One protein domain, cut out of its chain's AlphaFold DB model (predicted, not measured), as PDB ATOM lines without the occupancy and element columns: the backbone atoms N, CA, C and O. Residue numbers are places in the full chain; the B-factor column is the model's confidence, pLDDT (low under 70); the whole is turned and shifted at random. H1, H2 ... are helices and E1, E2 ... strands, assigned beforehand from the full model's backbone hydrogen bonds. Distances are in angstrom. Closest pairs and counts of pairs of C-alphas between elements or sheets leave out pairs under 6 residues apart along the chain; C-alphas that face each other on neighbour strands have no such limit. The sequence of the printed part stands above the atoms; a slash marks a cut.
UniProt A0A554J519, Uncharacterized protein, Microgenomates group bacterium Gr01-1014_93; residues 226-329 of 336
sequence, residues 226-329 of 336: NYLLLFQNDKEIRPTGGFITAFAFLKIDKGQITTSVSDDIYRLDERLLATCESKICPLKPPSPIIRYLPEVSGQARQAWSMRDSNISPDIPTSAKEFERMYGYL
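This is residues 226 to 329 of the 336 residues of an uncharacterized protein of Microgenomates group bacterium Gr01-1014_93 (UniProt A0A554J519). A long, strongly twisted ribbon of three strands, E1, E2 and E3, reaches to one end of the longest axis with its E2 to E3 turn, while the helices H1 and H3 lie nearer the middle, meeting only loosely, and the short helix H2 stands off by itself toward the other end. H1 starts where E3 stops and heads away from the sheet, H3 lies nearest to the middle of the domain, and H2 sits apart from both helices, followed by a long loop, residues 293 to 314, whose turn at Gly 298 lies at the far end. The printed part has 104 residues, with three named strands and then three named helices, in the order E1 E2 E3 H1 H2 H3; the sheet order is E1 - E2 - E3, all antiparallel. The class is mixed, helices and strands, and the whole is compact, with a radius of gyration of the C-alphas of 14.5 A and spans of 48 by 33 by 23 A.

Find C-alpha 226 at (43.450, -53.124, 14.584), where E1, residues 226 to 233, begins; it is 22.9 A long. E2, residues 243 to 253, measures 29.6 A and bends by 60 degrees at residue 246. E3, residues 256 to 264, measures 24.5 A and bends by 51 degrees at residue 260. Look next at C-alpha 265 at (49.305, -55.703, -2.407), where H1, residues 265 to 278, begins its 20.7 A. H2, residues 287 to 292, is 8.6 A long. H3, residues 315 to 327, runs 18.0 A to C-alpha 327 at (35.612, -51.128, 1.869).

Start with the sheet, a meander, each strand the antiparallel neighbour of the one before. In the hairpin E1 and E2, at 155 degrees, look for N 229 and O 248, 2.8 A apart and within hydrogen-bond range. In the hairpin E2 and E3, also at 155 degrees, N 251 and O 258 are within range at 2.8 A. H1 is on the sheet but only grazes it, with its residues 265 to 268; the closest C-alphas of E2 and H1 are those of Ala 246 and Ile 265, 4.5 A apart. H1 and H3 only just touch, with 3 pairs of C-alphas within 8 A, through residues 268 to 272 of H1 and 325 to 326 of H3 alone; the closest C-alphas are those of Leu 272 and Tyr 326, 7.5 A. They run the same way at a steep tilt of 51 degrees. H3 and H2 are not on the sheet, and H2 is apart from H1 and H3. Every O i to N i+4 pair is within hydrogen-bond range in H2 and H3, and 9 of 10 in H1.

The two C-alphas farthest apart are those of Lys 254 and Gly 298, 49.7 A. The printed part has no cut. The link from H2 to H3, 22 residues, is long. The mean pLDDT of the printed part is 91.0, and no printed residue is under 70.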
ATOM      1  N   ASN A 226      43.023 -52.524  15.840       92.06
ATOM      2  CA  ASN A 226      43.450 -53.124  14.584       92.06
ATOM      3  C   ASN A 226      44.064 -52.040  13.700       92.06
ATOM      4  O   ASN A 226      43.443 -51.004  13.471       92.06
ATOM      5  N   TYR A 227      45.266 -52.296  13.209       93.31
ATOM      6  CA  TYR A 227      46.008 -51.427  12.317       93.31
ATOM      7  C   TYR A 227      46.245 -52.133  10.997       93.31
ATOM      8  O   TYR A 227      46.632 -53.302  10.962       93.31
ATOM      9  N   LEU A 228      46.061 -51.386   9.917       91.81
ATOM     10  CA  LEU A 228      46.547 -51.745   8.601       91.81
ATOM     11  C   LEU A 228      47.887 -51.043   8.382       91.81
ATOM     12  O   LEU A 228      47.966 -49.816   8.392       91.81
ATOM     13  N   LEU A 229      48.935 -51.829   8.186       93.50
ATOM     14  CA  LEU A 229      50.234 -51.349   7.752       93.50
ATOM     15  C   LEU A 229      50.341 -51.466   6.239       93.50
ATOM     16  O   LEU A 229      50.101 -52.538   5.692       93.50
ATOM     17  N   LEU A 230      50.753 -50.380   5.589       94.38
ATOM     18  CA  LEU A 230      51.032 -50.328   4.157       94.38
ATOM     19  C   LEU A 230      52.526 -50.096   3.953       94.38
ATOM     20  O   LEU A 230      53.059 -49.056   4.343       94.38
ATOM     21  N   PHE A 231      53.199 -51.067   3.347       95.19
ATOM     22  CA  PHE A 231      54.629 -50.986   3.071       95.19
ATOM     23  C   PHE A 231      54.845 -50.248   1.754       95.19
ATOM     24  O   PHE A 231      54.260 -50.623   0.740       95.19
ATOM     25  N   GLN A 232      55.667 -49.196   1.774       95.88
ATOM     26  CA  GLN A 232      55.963 -48.381   0.597       95.88
ATOM     27  C   GLN A 232      57.415 -48.564   0.141       95.88
ATOM     28  O   GLN A 232      58.337 -48.496   0.953       95.88
ATOM     29  N   ASN A 233      57.609 -48.760  -1.163       96.06
ATOM     30  CA  ASN A 233      58.912 -48.810  -1.817       96.06
ATOM     31  C   ASN A 233      59.288 -47.428  -2.366       96.06
ATOM     32  O   ASN A 233      58.701 -46.952  -3.342       96.06
ATOM     33  N   ASP A 234      60.302 -46.807  -1.766       95.56
ATOM     34  CA  ASP A 234      60.803 -45.482  -2.145       95.56
ATOM     35  C   ASP A 234      61.504 -45.453  -3.518       95.56
ATOM     36  O   ASP A 234      61.724 -44.379  -4.081       95.56
ATOM     37  N   LYS A 235      61.834 -46.621  -4.094       95.75
ATOM     38  CA  LYS A 235      62.421 -46.741  -5.443       95.75
ATOM     39  C   LYS A 235      61.402 -46.612  -6.563       95.75
ATOM     40  O   LYS A 235      61.781 -46.360  -7.702       95.75
ATOM     41  N   GLU A 236      60.120 -46.720  -6.241       92.06
ATOM     42  CA  GLU A 236      59.023 -46.516  -7.178       92.06
ATOM     43  C   GLU A 236      58.135 -45.398  -6.651       92.06
ATOM     44  O   GLU A 236      57.094 -45.630  -6.045       92.06
ATOM     45  N   ILE A 237      58.577 -44.155  -6.838       91.81
ATOM     46  CA  ILE A 237      57.989 -43.020  -6.131       91.81
ATOM     47  C   ILE A 237      56.484 -42.872  -6.408       91.81
ATOM     48  O   ILE A 237      56.002 -42.980  -7.542       91.81
ATOM     49  N   ARG A 238      55.740 -42.603  -5.336       93.25
ATOM     50  CA  ARG A 238      54.367 -42.090  -5.351       93.25
ATOM     51  C   ARG A 238      54.290 -40.891  -4.403       93.25
ATOM     52  O   ARG A 238      55.191 -40.727  -3.577       93.25
ATOM     53  N   PRO A 239      53.241 -40.059  -4.488       94.44
ATOM     54  CA  PRO A 239      53.125 -38.840  -3.687       94.44
ATOM     55  C   PRO A 239      53.287 -39.001  -2.165       94.44
ATOM     56  O   PRO A 239      53.801 -38.080  -1.541       94.44
ATOM     57  N   THR A 240      52.937 -40.147  -1.564       95.38
ATOM     58  CA  THR A 240      53.158 -40.390  -0.118       95.38
ATOM     59  C   THR A 240      54.543 -40.935   0.250       95.38
ATOM     60  O   THR A 240      54.774 -41.231   1.419       95.38
ATOM     61  N   GLY A 241      55.458 -41.090  -0.713       93.25
ATOM     62  CA  GLY A 241      56.832 -41.549  -0.473       93.25
ATOM     63  C   GLY A 241      57.232 -42.830  -1.207       93.25
ATOM     64  O   GLY A 241      58.422 -43.108  -1.300       93.25
ATOM     65  N   GLY A 242      56.292 -43.580  -1.787       95.25
ATOM     66  CA  GLY A 242      56.624 -44.785  -2.546       95.25
ATOM     67  C   GLY A 242      55.422 -45.611  -2.985       95.25
ATOM     68  O   GLY A 242      54.290 -45.378  -2.568       95.25
ATOM     69  N   PHE A 243      55.668 -46.591  -3.841       95.19
ATOM     70  CA  PHE A 243      54.678 -47.556  -4.303       95.19
ATOM     71  C   PHE A 243      54.267 -48.483  -3.158       95.19
ATOM     72  O   PHE A 243      55.140 -49.021  -2.482       95.19
ATOM     73  N   ILE A 244      52.965 -48.674  -2.927       97.06
ATOM     74  CA  ILE A 244      52.490 -49.608  -1.898       97.06
ATOM     75  C   ILE A 244      52.739 -51.025  -2.416       97.06
ATOM     76  O   ILE A 244      52.095 -51.420  -3.376       97.06
ATOM     77  N   THR A 245      53.656 -51.779  -1.808       96.31
ATOM     78  CA  THR A 245      54.058 -53.122  -2.273       96.31
ATOM     79  C   THR A 245      53.372 -54.254  -1.525       96.31
ATOM     80  O   THR A 245      53.174 -55.334  -2.064       96.31
ATOM     81  N   ALA A 246      53.057 -54.039  -0.253       96.06
ATOM     82  CA  ALA A 246      52.534 -55.074   0.625       96.06
ATOM     83  C   ALA A 246      51.688 -54.447   1.727       96.06
ATOM     84  O   ALA A 246      51.761 -53.239   1.984       96.06
ATOM     85  N   PHE A 247      50.930 -55.288   2.418       94.56
ATOM     86  CA  PHE A 247      50.167 -54.888   3.588       94.56
ATOM     87  C   PHE A 247      50.296 -55.906   4.719       94.56
ATOM     88  O   PHE A 247      50.589 -57.080   4.488       94.56
ATOM     89  N   ALA A 248      50.047 -55.455   5.946       93.88
ATOM     90  CA  ALA A 248      49.876 -56.331   7.097       93.88
ATOM     91  C   ALA A 248      48.785 -55.817   8.037       93.88
ATOM     92  O   ALA A 248      48.620 -54.611   8.212       93.88
ATOM     93  N   PHE A 249      48.081 -56.739   8.685       91.81
ATOM     94  CA  PHE A 249      47.162 -56.432   9.772       91.81
ATOM     95  C   PHE A 249      47.827 -56.717  11.118       91.81
ATOM     96  O   PHE A 249      48.300 -57.827  11.384       91.81
ATOM     97  N   LEU A 250      47.845 -55.699  11.973       93.12
ATOM     98  CA  LEU A 250      48.315 -55.782  13.348       93.12
ATOM     99  C   LEU A 250      47.148 -55.574  14.298       93.12
ATOM    100  O   LEU A 250      46.402 -54.610  14.162       93.12
ATOM    101  N   LYS A 251      47.045 -56.416  15.317       94.19
ATOM    102  CA  LYS A 251      46.203 -56.183  16.480       94.19
ATOM    103  C   LYS A 251      47.106 -55.812  17.649       94.19
ATOM    104  O   LYS A 251      48.060 -56.522  17.954       94.19
ATOM    105  N   ILE A 252      46.823 -54.683  18.285       93.94
ATOM    106  CA  ILE A 252      47.477 -54.267  19.524       93.94
ATOM    107  C   ILE A 252      46.440 -54.305  20.636       93.94
ATOM    108  O   ILE A 252      45.446 -53.584  20.583       93.94
ATOM    109  N   ASP A 253      46.666 -55.138  21.644       93.12
ATOM    110  CA  ASP A 253      45.820 -55.221  22.835       93.12
ATOM    111  C   ASP A 253      46.688 -55.087  24.082       93.12
ATOM    112  O   ASP A 253      47.597 -55.886  24.311       93.12
ATOM    113  N   LYS A 254      46.448 -54.031  24.865       90.75
ATOM    114  CA  LYS A 254      47.249 -53.684  26.047       90.75
ATOM    115  C   LYS A 254      48.758 -53.722  25.761       90.75
ATOM    116  O   LYS A 254      49.546 -54.238  26.553       90.75
ATOM    117  N   GLY A 255      49.163 -53.161  24.622       89.88
ATOM    118  CA  GLY A 255      50.551 -53.076  24.171       89.88
ATOM    119  C   GLY A 255      51.152 -54.389  23.667       89.88
ATOM    120  O   GLY A 255      52.307 -54.396  23.248       89.88
ATOM    121  N   GLN A 256      50.399 -55.491  23.678       89.38
ATOM    122  CA  GLN A 256      50.809 -56.737  23.039       89.38
ATOM    123  C   GLN A 256      50.453 -56.684  21.561       89.38
ATOM    124  O   GLN A 256      49.307 -56.418  21.208       89.38
ATOM    125  N   ILE A 257      51.440 -56.945  20.709       90.19
ATOM    126  CA  ILE A 257      51.285 -56.920  19.258       90.19
ATOM    127  C   ILE A 257      51.081 -58.352  18.772       90.19
ATOM    128  O   ILE A 257      51.923 -59.217  19.010       90.19
ATOM    129  N   THR A 258      49.989 -58.590  18.056       90.38
ATOM    130  CA  THR A 258      49.740 -59.822  17.310       90.38
ATOM    131  C   THR A 258      49.536 -59.493  15.835       90.38
ATOM    132  O   THR A 258      48.810 -58.572  15.471       90.38
ATOM    133  N   THR A 259      50.224 -60.217  14.959       82.81
ATOM    134  CA  THR A 259      50.077 -60.103  13.501       82.81
ATOM    135  C   THR A 259      49.104 -61.172  13.028       82.81
ATOM    136  O   THR A 259      49.297 -62.339  13.372       82.81
ATOM    137  N   SER A 260      48.095 -60.814  12.238       76.88
ATOM    138  CA  SER A 260      47.148 -61.802  11.702       76.88
ATOM    139  C   SER A 260      47.491 -62.225  10.276       76.88
ATOM    140  O   SER A 260      47.592 -63.416  10.001       76.88
ATOM    141  N   VAL A 261      47.699 -61.265   9.372       84.56
ATOM    142  CA  VAL A 261      47.940 -61.518   7.943       84.56
ATOM    143  C   VAL A 261      48.945 -60.505   7.405       84.56
ATOM    144  O   VAL A 261      48.852 -59.322   7.727       84.56
ATOM    145  N   SER A 262      49.874 -60.967   6.570       92.25
ATOM    146  CA  SER A 262      50.739 -60.131   5.737       92.25
ATOM    147  C   SER A 262      50.779 -60.729   4.339       92.25
ATOM    148  O   SER A 262      50.957 -61.939   4.211       92.25
ATOM    149  N   ASP A 263      50.627 -59.899   3.312       94.44
ATOM    150  CA  ASP A 263      50.637 -60.357   1.921       94.44
ATOM    151  C   ASP A 263      51.044 -59.227   0.964       94.44
ATOM    152  O   ASP A 263      51.147 -58.055   1.345       94.44
ATOM    153  N   ASP A 264      51.278 -59.596  -0.288       96.06
ATOM    154  CA  ASP A 264      51.530 -58.672  -1.383       96.06
ATOM    155  C   ASP A 264      50.258 -57.875  -1.726       96.06
ATOM    156  O   ASP A 264      49.141 -58.407  -1.736       96.06
ATOM    157  N   ILE A 265      50.415 -56.582  -2.033       95.62
ATOM    158  CA  ILE A 265      49.305 -55.703  -2.407       95.62
ATOM    159  C   ILE A 265      48.506 -56.228  -3.608       95.62
ATOM    160  O   ILE A 265      47.296 -56.001  -3.683       95.62
ATOM    161  N   TYR A 266      49.148 -56.966  -4.524       94.31
ATOM    162  CA  TYR A 266      48.503 -57.513  -5.714       94.31
ATOM    163  C   TYR A 266      47.344 -58.444  -5.344       94.31
ATOM    164  O   TYR A 266      46.347 -58.482  -6.060       94.31
ATOM    165  N   ARG A 267      47.391 -59.111  -4.180       94.62
ATOM    166  CA  ARG A 267      46.273 -59.926  -3.681       94.62
ATOM    167  C   ARG A 267      45.030 -59.105  -3.368       94.62
ATOM    168  O   ARG A 267      43.916 -59.566  -3.616       94.62
ATOM    169  N   LEU A 268      45.191 -57.893  -2.832       92.81
ATOM    170  CA  LEU A 268      44.061 -56.986  -2.615       92.81
ATOM    171  C   LEU A 268      43.556 -56.394  -3.929       92.81
ATOM    172  O   LEU A 268      42.345 -56.265  -4.087       92.81
ATOM    173  N   ASP A 269      44.445 -56.100  -4.879       92.62
ATOM    174  CA  ASP A 269      44.053 -55.630  -6.213       92.62
ATOM    175  C   ASP A 269      43.243 -56.681  -6.984       92.62
ATOM    176  O   ASP A 269      42.191 -56.354  -7.531       92.62
ATOM    177  N   GLU A 270      43.700 -57.937  -7.004       92.12
ATOM    178  CA  GLU A 270      42.998 -59.066  -7.632       92.12
ATOM    179  C   GLU A 270      41.594 -59.229  -7.039       92.12
ATOM    180  O   GLU A 270      40.601 -59.308  -7.767       92.12
ATOM    181  N   ARG A 271      41.494 -59.219  -5.703       91.31
ATOM    182  CA  ARG A 271      40.212 -59.319  -4.993       91.31
ATOM    183  C   ARG A 271      39.305 -58.124  -5.266       91.31
ATOM    184  O   ARG A 271      38.095 -58.309  -5.411       91.31
ATOM    185  N   LEU A 272      39.863 -56.915  -5.323       91.44
ATOM    186  CA  LEU A 272      39.118 -55.695  -5.615       91.44
ATOM    187  C   LEU A 272      38.540 -55.755  -7.024       91.44
ATOM    188  O   LEU A 272      37.340 -55.549  -7.188       91.44
ATOM    189  N   LEU A 273      39.363 -56.102  -8.013       89.19
ATOM    190  CA  LEU A 273      38.930 -56.230  -9.399       89.19
ATOM    191  C   LEU A 273      37.805 -57.263  -9.530       89.19
ATOM    192  O   LEU A 273      36.726 -56.911  -9.997       89.19
ATOM    193  N   ALA A 274      38.005 -58.480  -9.016       88.88
ATOM    194  CA  ALA A 274      36.992 -59.537  -9.043       88.88
ATOM    195  C   ALA A 274      35.681 -59.119  -8.350       88.88
ATOM    196  O   ALA A 274      34.583 -59.387  -8.840       88.88
ATOM    197  N   THR A 275      35.767 -58.410  -7.220       87.50
ATOM    198  CA  THR A 275      34.574 -57.898  -6.528       87.50
ATOM    199  C   THR A 275      33.826 -56.889  -7.397       87.50
ATOM    200  O   THR A 275      32.598 -56.934  -7.493       87.50
ATOM    201  N   CYS A 276      34.564 -56.005  -8.060       86.31
ATOM    202  CA  CYS A 276      34.033 -54.909  -8.857       86.31
ATOM    203  C   CYS A 276      33.579 -55.309 -10.265       86.31
ATOM    204  O   CYS A 276      32.863 -54.549 -10.910       86.31
ATOM    205  N   GLU A 277      33.905 -56.517 -10.720       84.94
ATOM    206  CA  GLU A 277      33.242 -57.142 -11.871       84.94
ATOM    207  C   GLU A 277      31.800 -57.561 -11.540       84.94
ATOM    208  O   GLU A 277      30.928 -57.544 -12.407       84.94
ATOM    209  N   SER A 278      31.524 -57.900 -10.275       82.00
ATOM    210  CA  SER A 278      30.210 -58.384  -9.822       82.00
ATOM    211  C   SER A 278      29.306 -57.308  -9.201       82.00
ATOM    212  O   SER A 278      28.127 -57.564  -8.946       82.00
ATOM    213  N   LYS A 279      29.835 -56.108  -8.920       80.69
ATOM    214  CA  LYS A 279      29.140 -55.007  -8.226       80.69
ATOM    215  C   LYS A 279      29.603 -53.646  -8.744       80.69
ATOM    216  O   LYS A 279      30.697 -53.512  -9.275       80.69
ATOM    217  N   ILE A 280      28.801 -52.603  -8.533       77.81
ATOM    218  CA  ILE A 280      29.171 -51.238  -8.932       77.81
ATOM    219  C   ILE A 280      30.284 -50.711  -8.015       77.81
ATOM    220  O   ILE A 280      30.019 -50.296  -6.887       77.81
ATOM    221  N   CYS A 281      31.510 -50.659  -8.533       80.44
ATOM    222  CA  CYS A 281      32.619 -49.929  -7.927       80.44
ATOM    223  C   CYS A 281      33.123 -48.846  -8.889       80.44
ATOM    224  O   CYS A 281      33.621 -49.171  -9.970       80.44
ATOM    225  N   PRO A 282      33.074 -47.554  -8.528       77.38
ATOM    226  CA  PRO A 282      33.723 -46.520  -9.317       77.38
ATOM    227  C   PRO A 282      35.248 -46.602  -9.117       77.38
ATOM    228  O   PRO A 282      35.822 -45.908  -8.278       77.38
ATOM    229  N   LEU A 283      35.901 -47.463  -9.902       83.56
ATOM    230  CA  LEU A 283      37.362 -47.601  -9.992       83.56
ATOM    231  C   LEU A 283      37.925 -46.868 -11.213       83.56
ATOM    232  O   LEU A 283      38.907 -47.306 -11.807       83.56
ATOM    233  N   LYS A 284      37.302 -45.757 -11.620       88.94
ATOM    234  CA  LYS A 284      37.807 -44.951 -12.734       88.94
ATOM    235  C   LYS A 284      39.182 -44.382 -12.354       88.94
ATOM    236  O   LYS A 284      39.249 -43.628 -11.381       88.94
ATOM    237  N   PRO A 285      40.250 -44.673 -13.117       90.06
ATOM    238  CA  PRO A 285      41.568 -44.125 -12.837       90.06
ATOM    239  C   PRO A 285      41.569 -42.594 -12.924       90.06
ATOM    240  O   PRO A 285      41.080 -42.029 -13.909       90.06
ATOM    241  N   PRO A 286      42.131 -41.898 -11.926       90.88
ATOM    242  CA  PRO A 286      42.369 -40.466 -11.992       90.88
ATOM    243  C   PRO A 286      43.286 -40.105 -13.162       90.88
ATOM    244  O   PRO A 286      44.196 -40.860 -13.517       90.88
ATOM    245  N   SER A 287      43.092 -38.914 -13.736       91.25
ATOM    246  CA  SER A 287      43.850 -38.445 -14.905       91.25
ATOM    247  C   SER A 287      45.377 -38.579 -14.773       91.25
ATOM    248  O   SER A 287      46.006 -38.959 -15.762       91.25
ATOM    249  N   PRO A 288      46.004 -38.325 -13.600       90.38
ATOM    250  CA  PRO A 288      47.442 -38.542 -13.436       90.38
ATOM    251  C   PRO A 288      47.880 -39.996 -13.647       90.38
ATOM    252  O   PRO A 288      48.908 -40.221 -14.277       90.38
ATOM    253  N   ILE A 289      47.097 -40.978 -13.189       90.12
ATOM    254  CA  ILE A 289      47.413 -42.404 -13.372       90.12
ATOM    255  C   ILE A 289      47.345 -42.768 -14.854       90.12
ATOM    256  O   ILE A 289      48.270 -43.378 -15.376       90.12
ATOM    257  N   ILE A 290      46.293 -42.329 -15.550       91.00
ATOM    258  CA  ILE A 290      46.124 -42.577 -16.991       91.00
ATOM    259  C   ILE A 290      47.301 -42.003 -17.786       91.00
ATOM    260  O   ILE A 290      47.787 -42.633 -18.722       91.00
ATOM    261  N   ARG A 291      47.752 -40.798 -17.423       90.44
ATOM    262  CA  ARG A 291      48.777 -40.065 -18.170       90.44
ATOM    263  C   ARG A 291      50.198 -40.550 -17.893       90.44
ATOM    264  O   ARG A 291      51.011 -40.544 -18.811       90.44
ATOM    265  N   TYR A 292      50.510 -40.889 -16.643       88.56
ATOM    266  CA  TYR A 292      51.891 -41.104 -16.199       88.56
ATOM    267  C   TYR A 292      52.196 -42.539 -15.762       88.56
ATOM    268  O   TYR A 292      53.364 -42.879 -15.612       88.56
ATOM    269  N   LEU A 293      51.177 -43.382 -15.573       88.75
ATOM    270  CA  LEU A 293      51.331 -44.778 -15.154       88.75
ATOM    271  C   LEU A 293      50.564 -45.727 -16.094       88.75
ATOM    272  O   LEU A 293      49.679 -46.451 -15.624       88.75
ATOM    273  N   PRO A 294      50.872 -45.752 -17.407       87.25
ATOM    274  CA  PRO A 294      50.280 -46.728 -18.317       87.25
ATOM    275  C   PRO A 294      50.671 -48.161 -17.924       87.25
ATOM    276  O   PRO A 294      51.566 -48.396 -17.108       87.25
ATOM    277  N   GLU A 295      49.977 -49.135 -18.495       83.75
ATOM    278  CA  GLU A 295      50.359 -50.540 -18.386       83.75
ATOM    279  C   GLU A 295      51.688 -50.813 -19.103       83.75
ATOM    280  O   GLU A 295      52.138 -50.026 -19.938       83.75
ATOM    281  N   VAL A 296      52.302 -51.972 -18.835       82.50
ATOM    282  CA  VAL A 296      53.536 -52.411 -19.522       82.50
ATOM    283  C   VAL A 296      53.338 -52.494 -21.044       82.50
ATOM    284  O   VAL A 296      54.270 -52.263 -21.807       82.50
ATOM    285  N   SER A 297      52.106 -52.757 -21.490       86.94
ATOM    286  CA  SER A 297      51.691 -52.749 -22.898       86.94
ATOM    287  C   SER A 297      51.682 -51.350 -23.541       86.94
ATOM    288  O   SER A 297      51.467 -51.234 -24.746       86.94
ATOM    289  N   GLY A 298      51.866 -50.285 -22.754       85.50
ATOM    290  CA  GLY A 298      51.717 -48.891 -23.173       85.50
ATOM    291  C   GLY A 298      50.265 -48.404 -23.217       85.50
ATOM    292  O   GLY A 298      50.022 -47.244 -23.550       85.50
ATOM    293  N   GLN A 299      49.292 -49.257 -22.883       87.81
ATOM    294  CA  GLN A 299      47.880 -48.883 -22.855       87.81
ATOM    295  C   GLN A 299      47.528 -48.095 -21.589       87.81
ATOM    296  O   GLN A 299      48.130 -48.261 -20.525       87.81
ATOM    297  N   ALA A 300      46.526 -47.222 -21.704       87.44
ATOM    298  CA  ALA A 300      45.957 -46.533 -20.556       87.44
ATOM    299  C   ALA A 300      45.311 -47.545 -19.602       87.44
ATOM    300  O   ALA A 300      44.548 -48.407 -20.039       87.44
ATOM    301  N   ARG A 301      45.565 -47.401 -18.296       86.75
ATOM    302  CA  ARG A 301      44.910 -48.239 -17.287       86.75
ATOM    303  C   ARG A 301      43.400 -48.059 -17.344       86.75
ATOM    304  O   ARG A 301      42.909 -46.931 -17.397       86.75
ATOM    305  N   GLN A 302      42.684 -49.175 -17.281       84.38
ATOM    306  CA  GLN A 302      41.220 -49.191 -17.332       84.38
ATOM    307  C   GLN A 302      40.578 -49.223 -15.938       84.38
ATOM    308  O   GLN A 302      39.459 -48.740 -15.771       84.38
ATOM    309  N   ALA A 303      41.304 -49.718 -14.931       87.81
ATOM    310  CA  ALA A 303      40.856 -49.797 -13.545       87.81
ATOM    311  C   ALA A 303      41.903 -49.219 -12.584       87.81
ATOM    312  O   ALA A 303      43.114 -49.347 -12.790       87.81
ATOM    313  N   TRP A 304      41.425 -48.548 -11.537       91.25
ATOM    314  CA  TRP A 304      42.266 -47.977 -10.495       91.25
ATOM    315  C   TRP A 304      42.566 -49.030  -9.428       91.25
ATOM    316  O   TRP A 304      41.665 -49.491  -8.729       91.25
ATOM    317  N   SER A 305      43.839 -49.407  -9.327       92.06
ATOM    318  CA  SER A 305      44.349 -50.366  -8.348       92.06
ATOM    319  C   SER A 305      44.588 -49.721  -6.977       92.06
ATOM    320  O   SER A 305      45.021 -48.571  -6.892       92.06
ATOM    321  N   MET A 306      44.381 -50.495  -5.912       93.19
ATOM    322  CA  MET A 306      44.561 -50.100  -4.513       93.19
ATOM    323  C   MET A 306      46.017 -49.762  -4.190       93.19
ATOM    324  O   MET A 306      46.283 -48.835  -3.428       93.19
ATOM    325  N   ARG A 307      46.970 -50.437  -4.845       94.00
ATOM    326  CA  ARG A 307      48.411 -50.124  -4.769       94.00
ATOM    327  C   ARG A 307      48.790 -48.701  -5.200       94.00
ATOM    328  O   ARG A 307      49.840 -48.198  -4.814       94.00
ATOM    329  N   ASP A 308      47.942 -48.066  -6.010       93.88
ATOM    330  CA  ASP A 308      48.114 -46.701  -6.509       93.88
ATOM    331  C   ASP A 308      47.040 -45.762  -5.920       93.88
ATOM    332  O   ASP A 308      46.703 -44.748  -6.529       93.88
ATOM    333  N   SER A 309      46.453 -46.078  -4.759       94.25
ATOM    334  CA  SER A 309      45.508 -45.180  -4.070       94.25
ATOM    335  C   SER A 309      46.192 -43.928  -3.502       94.25
ATOM    336  O   SER A 309      45.554 -42.901  -3.277       94.25
ATOM    337  N   ASN A 310      47.517 -43.974  -3.335       95.12
ATOM    338  CA  ASN A 310      48.321 -42.949  -2.680       95.12
ATOM    339  C   ASN A 310      48.794 -41.803  -3.594       95.12
ATOM    340  O   ASN A 310      49.919 -41.309  -3.478       95.12
ATOM    341  N   ILE A 311      47.928 -41.358  -4.509       91.94
ATOM    342  CA  ILE A 311      48.224 -40.283  -5.475       91.94
ATOM    343  C   ILE A 311      48.111 -38.864  -4.904       91.94
ATOM    344  O   ILE A 311      48.442 -37.903  -5.600       91.94
ATOM    345  N   SER A 312      47.634 -38.704  -3.670       93.69
ATOM    346  CA  SER A 312      47.687 -37.422  -2.969       93.69
ATOM    347  C   SER A 312      48.944 -37.370  -2.096       93.69
ATOM    348  O   SER A 312      49.211 -38.335  -1.376       93.69
ATOM    349  N   PRO A 313      49.714 -36.265  -2.097       94.06
ATOM    350  CA  PRO A 313      50.793 -36.089  -1.125       94.06
ATOM    351  C   PRO A 313      50.257 -35.904   0.306       94.06
ATOM    352  O   PRO A 313      51.002 -36.067   1.268       94.06
ATOM    353  N   ASP A 314      48.964 -35.593   0.462       96.50
ATOM    354  CA  ASP A 314      48.288 -35.575   1.758       96.50
ATOM    355  C   ASP A 314      48.003 -37.013   2.222       96.50
ATOM    356  O   ASP A 314      47.118 -37.693   1.689       96.50
ATOM    357  N   ILE A 315      48.776 -37.482   3.208       94.81
ATOM    358  CA  ILE A 315      48.685 -38.847   3.753       94.81
ATOM    359  C   ILE A 315      47.257 -39.183   4.217       94.81
ATOM    360  O   ILE A 315      46.768 -40.240   3.816       94.81
ATOM    361  N   PRO A 316      46.544 -38.330   4.986       95.38
ATOM    362  CA  PRO A 316      45.161 -38.608   5.373       95.38
ATOM    363  C   PRO A 316      44.218 -38.819   4.182       95.38
ATOM    364  O   PRO A 316      43.370 -39.709   4.227       95.38
ATOM    365  N   THR A 317      44.360 -38.038   3.108       95.81
ATOM    366  CA  THR A 317      43.568 -38.203   1.879       95.81
ATOM    367  C   THR A 317      43.867 -39.538   1.202       95.81
ATOM    368  O   THR A 317      42.942 -40.281   0.883       95.81
ATOM    369  N   SER A 318      45.145 -39.875   1.026       95.62
ATOM    370  CA  SER A 318      45.572 -41.146   0.426       95.62
ATOM    371  C   SER A 318      45.156 -42.366   1.261       95.62
ATOM    372  O   SER A 318      44.740 -43.382   0.709       95.62
ATOM    373  N   ALA A 319      45.199 -42.260   2.591       94.31
ATOM    374  CA  ALA A 319      44.735 -43.309   3.494       94.31
ATOM    375  C   ALA A 319      43.219 -43.528   3.380       94.31
ATOM    376  O   ALA A 319      42.781 -44.661   3.206       94.31
ATOM    377  N   LYS A 320      42.419 -42.452   3.386       94.50
ATOM    378  CA  LYS A 320      40.961 -42.534   3.177       94.50
ATOM    379  C   LYS A 320      40.605 -43.141   1.826       94.50
ATOM    380  O   LYS A 320      39.621 -43.864   1.714       94.50
ATOM    381  N   GLU A 321      41.397 -42.849   0.802       94.12
ATOM    382  CA  GLU A 321      41.210 -43.425  -0.524       94.12
ATOM    383  C   GLU A 321      41.494 -44.933  -0.530       94.12
ATOM    384  O   GLU A 321      40.696 -45.709  -1.058       94.12
ATOM    385  N   PHE A 322      42.569 -45.368   0.137       94.94
ATOM    386  CA  PHE A 322      42.829 -46.789   0.360       94.94
ATOM    387  C   PHE A 322      41.671 -47.456   1.117       94.94
ATOM    388  O   PHE A 322      41.164 -48.483   0.676       94.94
ATOM    389  N   GLU A 323      41.214 -46.868   2.227       92.38
ATOM    390  CA  GLU A 323      40.095 -47.386   3.026       92.38
ATOM    391  C   GLU A 323      38.800 -47.478   2.213       92.38
ATOM    392  O   GLU A 323      38.089 -48.480   2.299       92.38
ATOM    393  N   ARG A 324      38.510 -46.471   1.379       91.44
ATOM    394  CA  ARG A 324      37.363 -46.469   0.461       91.44
ATOM    395  C   ARG A 324      37.420 -47.665  -0.483       91.44
ATOM    396  O   ARG A 324      36.420 -48.360  -0.640       91.44
ATOM    397  N   MET A 325      38.578 -47.901  -1.103       92.62
ATOM    398  CA  MET A 325      38.783 -49.038  -1.999       92.62
ATOM    399  C   MET A 325      38.680 -50.371  -1.260       92.62
ATOM    400  O   MET A 325      38.001 -51.283  -1.726       92.62
ATOM    401  N   TYR A 326      39.308 -50.473  -0.090       90.81
ATOM    402  CA  TYR A 326      39.264 -51.664   0.753       90.81
ATOM    403  C   TYR A 326      37.834 -51.995   1.203       90.81
ATOM    404  O   TYR A 326      37.436 -53.158   1.193       90.81
ATOM    405  N   GLY A 327      37.019 -50.977   1.497       89.50
ATOM    406  CA  GLY A 327      35.612 -51.128   1.869       89.50
ATOM    407  C   GLY A 327      34.742 -51.818   0.809       89.50
ATOM    408  O   GLY A 327      33.724 -52.418   1.161       89.50
ATOM    409  N   TYR A 328      35.138 -51.812  -0.472       89.38
ATOM    410  CA  TYR A 328      34.413 -52.542  -1.520       89.38
ATOM    411  C   TYR A 328      34.526 -54.058  -1.399       89.38
ATOM    412  O   TYR A 328      33.623 -54.755  -1.857       89.38
ATOM    413  N   LEU A 329      35.568 -54.573  -0.738       87.62
ATOM    414  CA  LEU A 329      35.766 -56.011  -0.535       87.62
ATOM    415  C   LEU A 329      34.698 -56.644   0.384       87.62
ATOM    416  O   LEU A 329      34.693 -57.862   0.570       87.62
TER     417      LEU A 329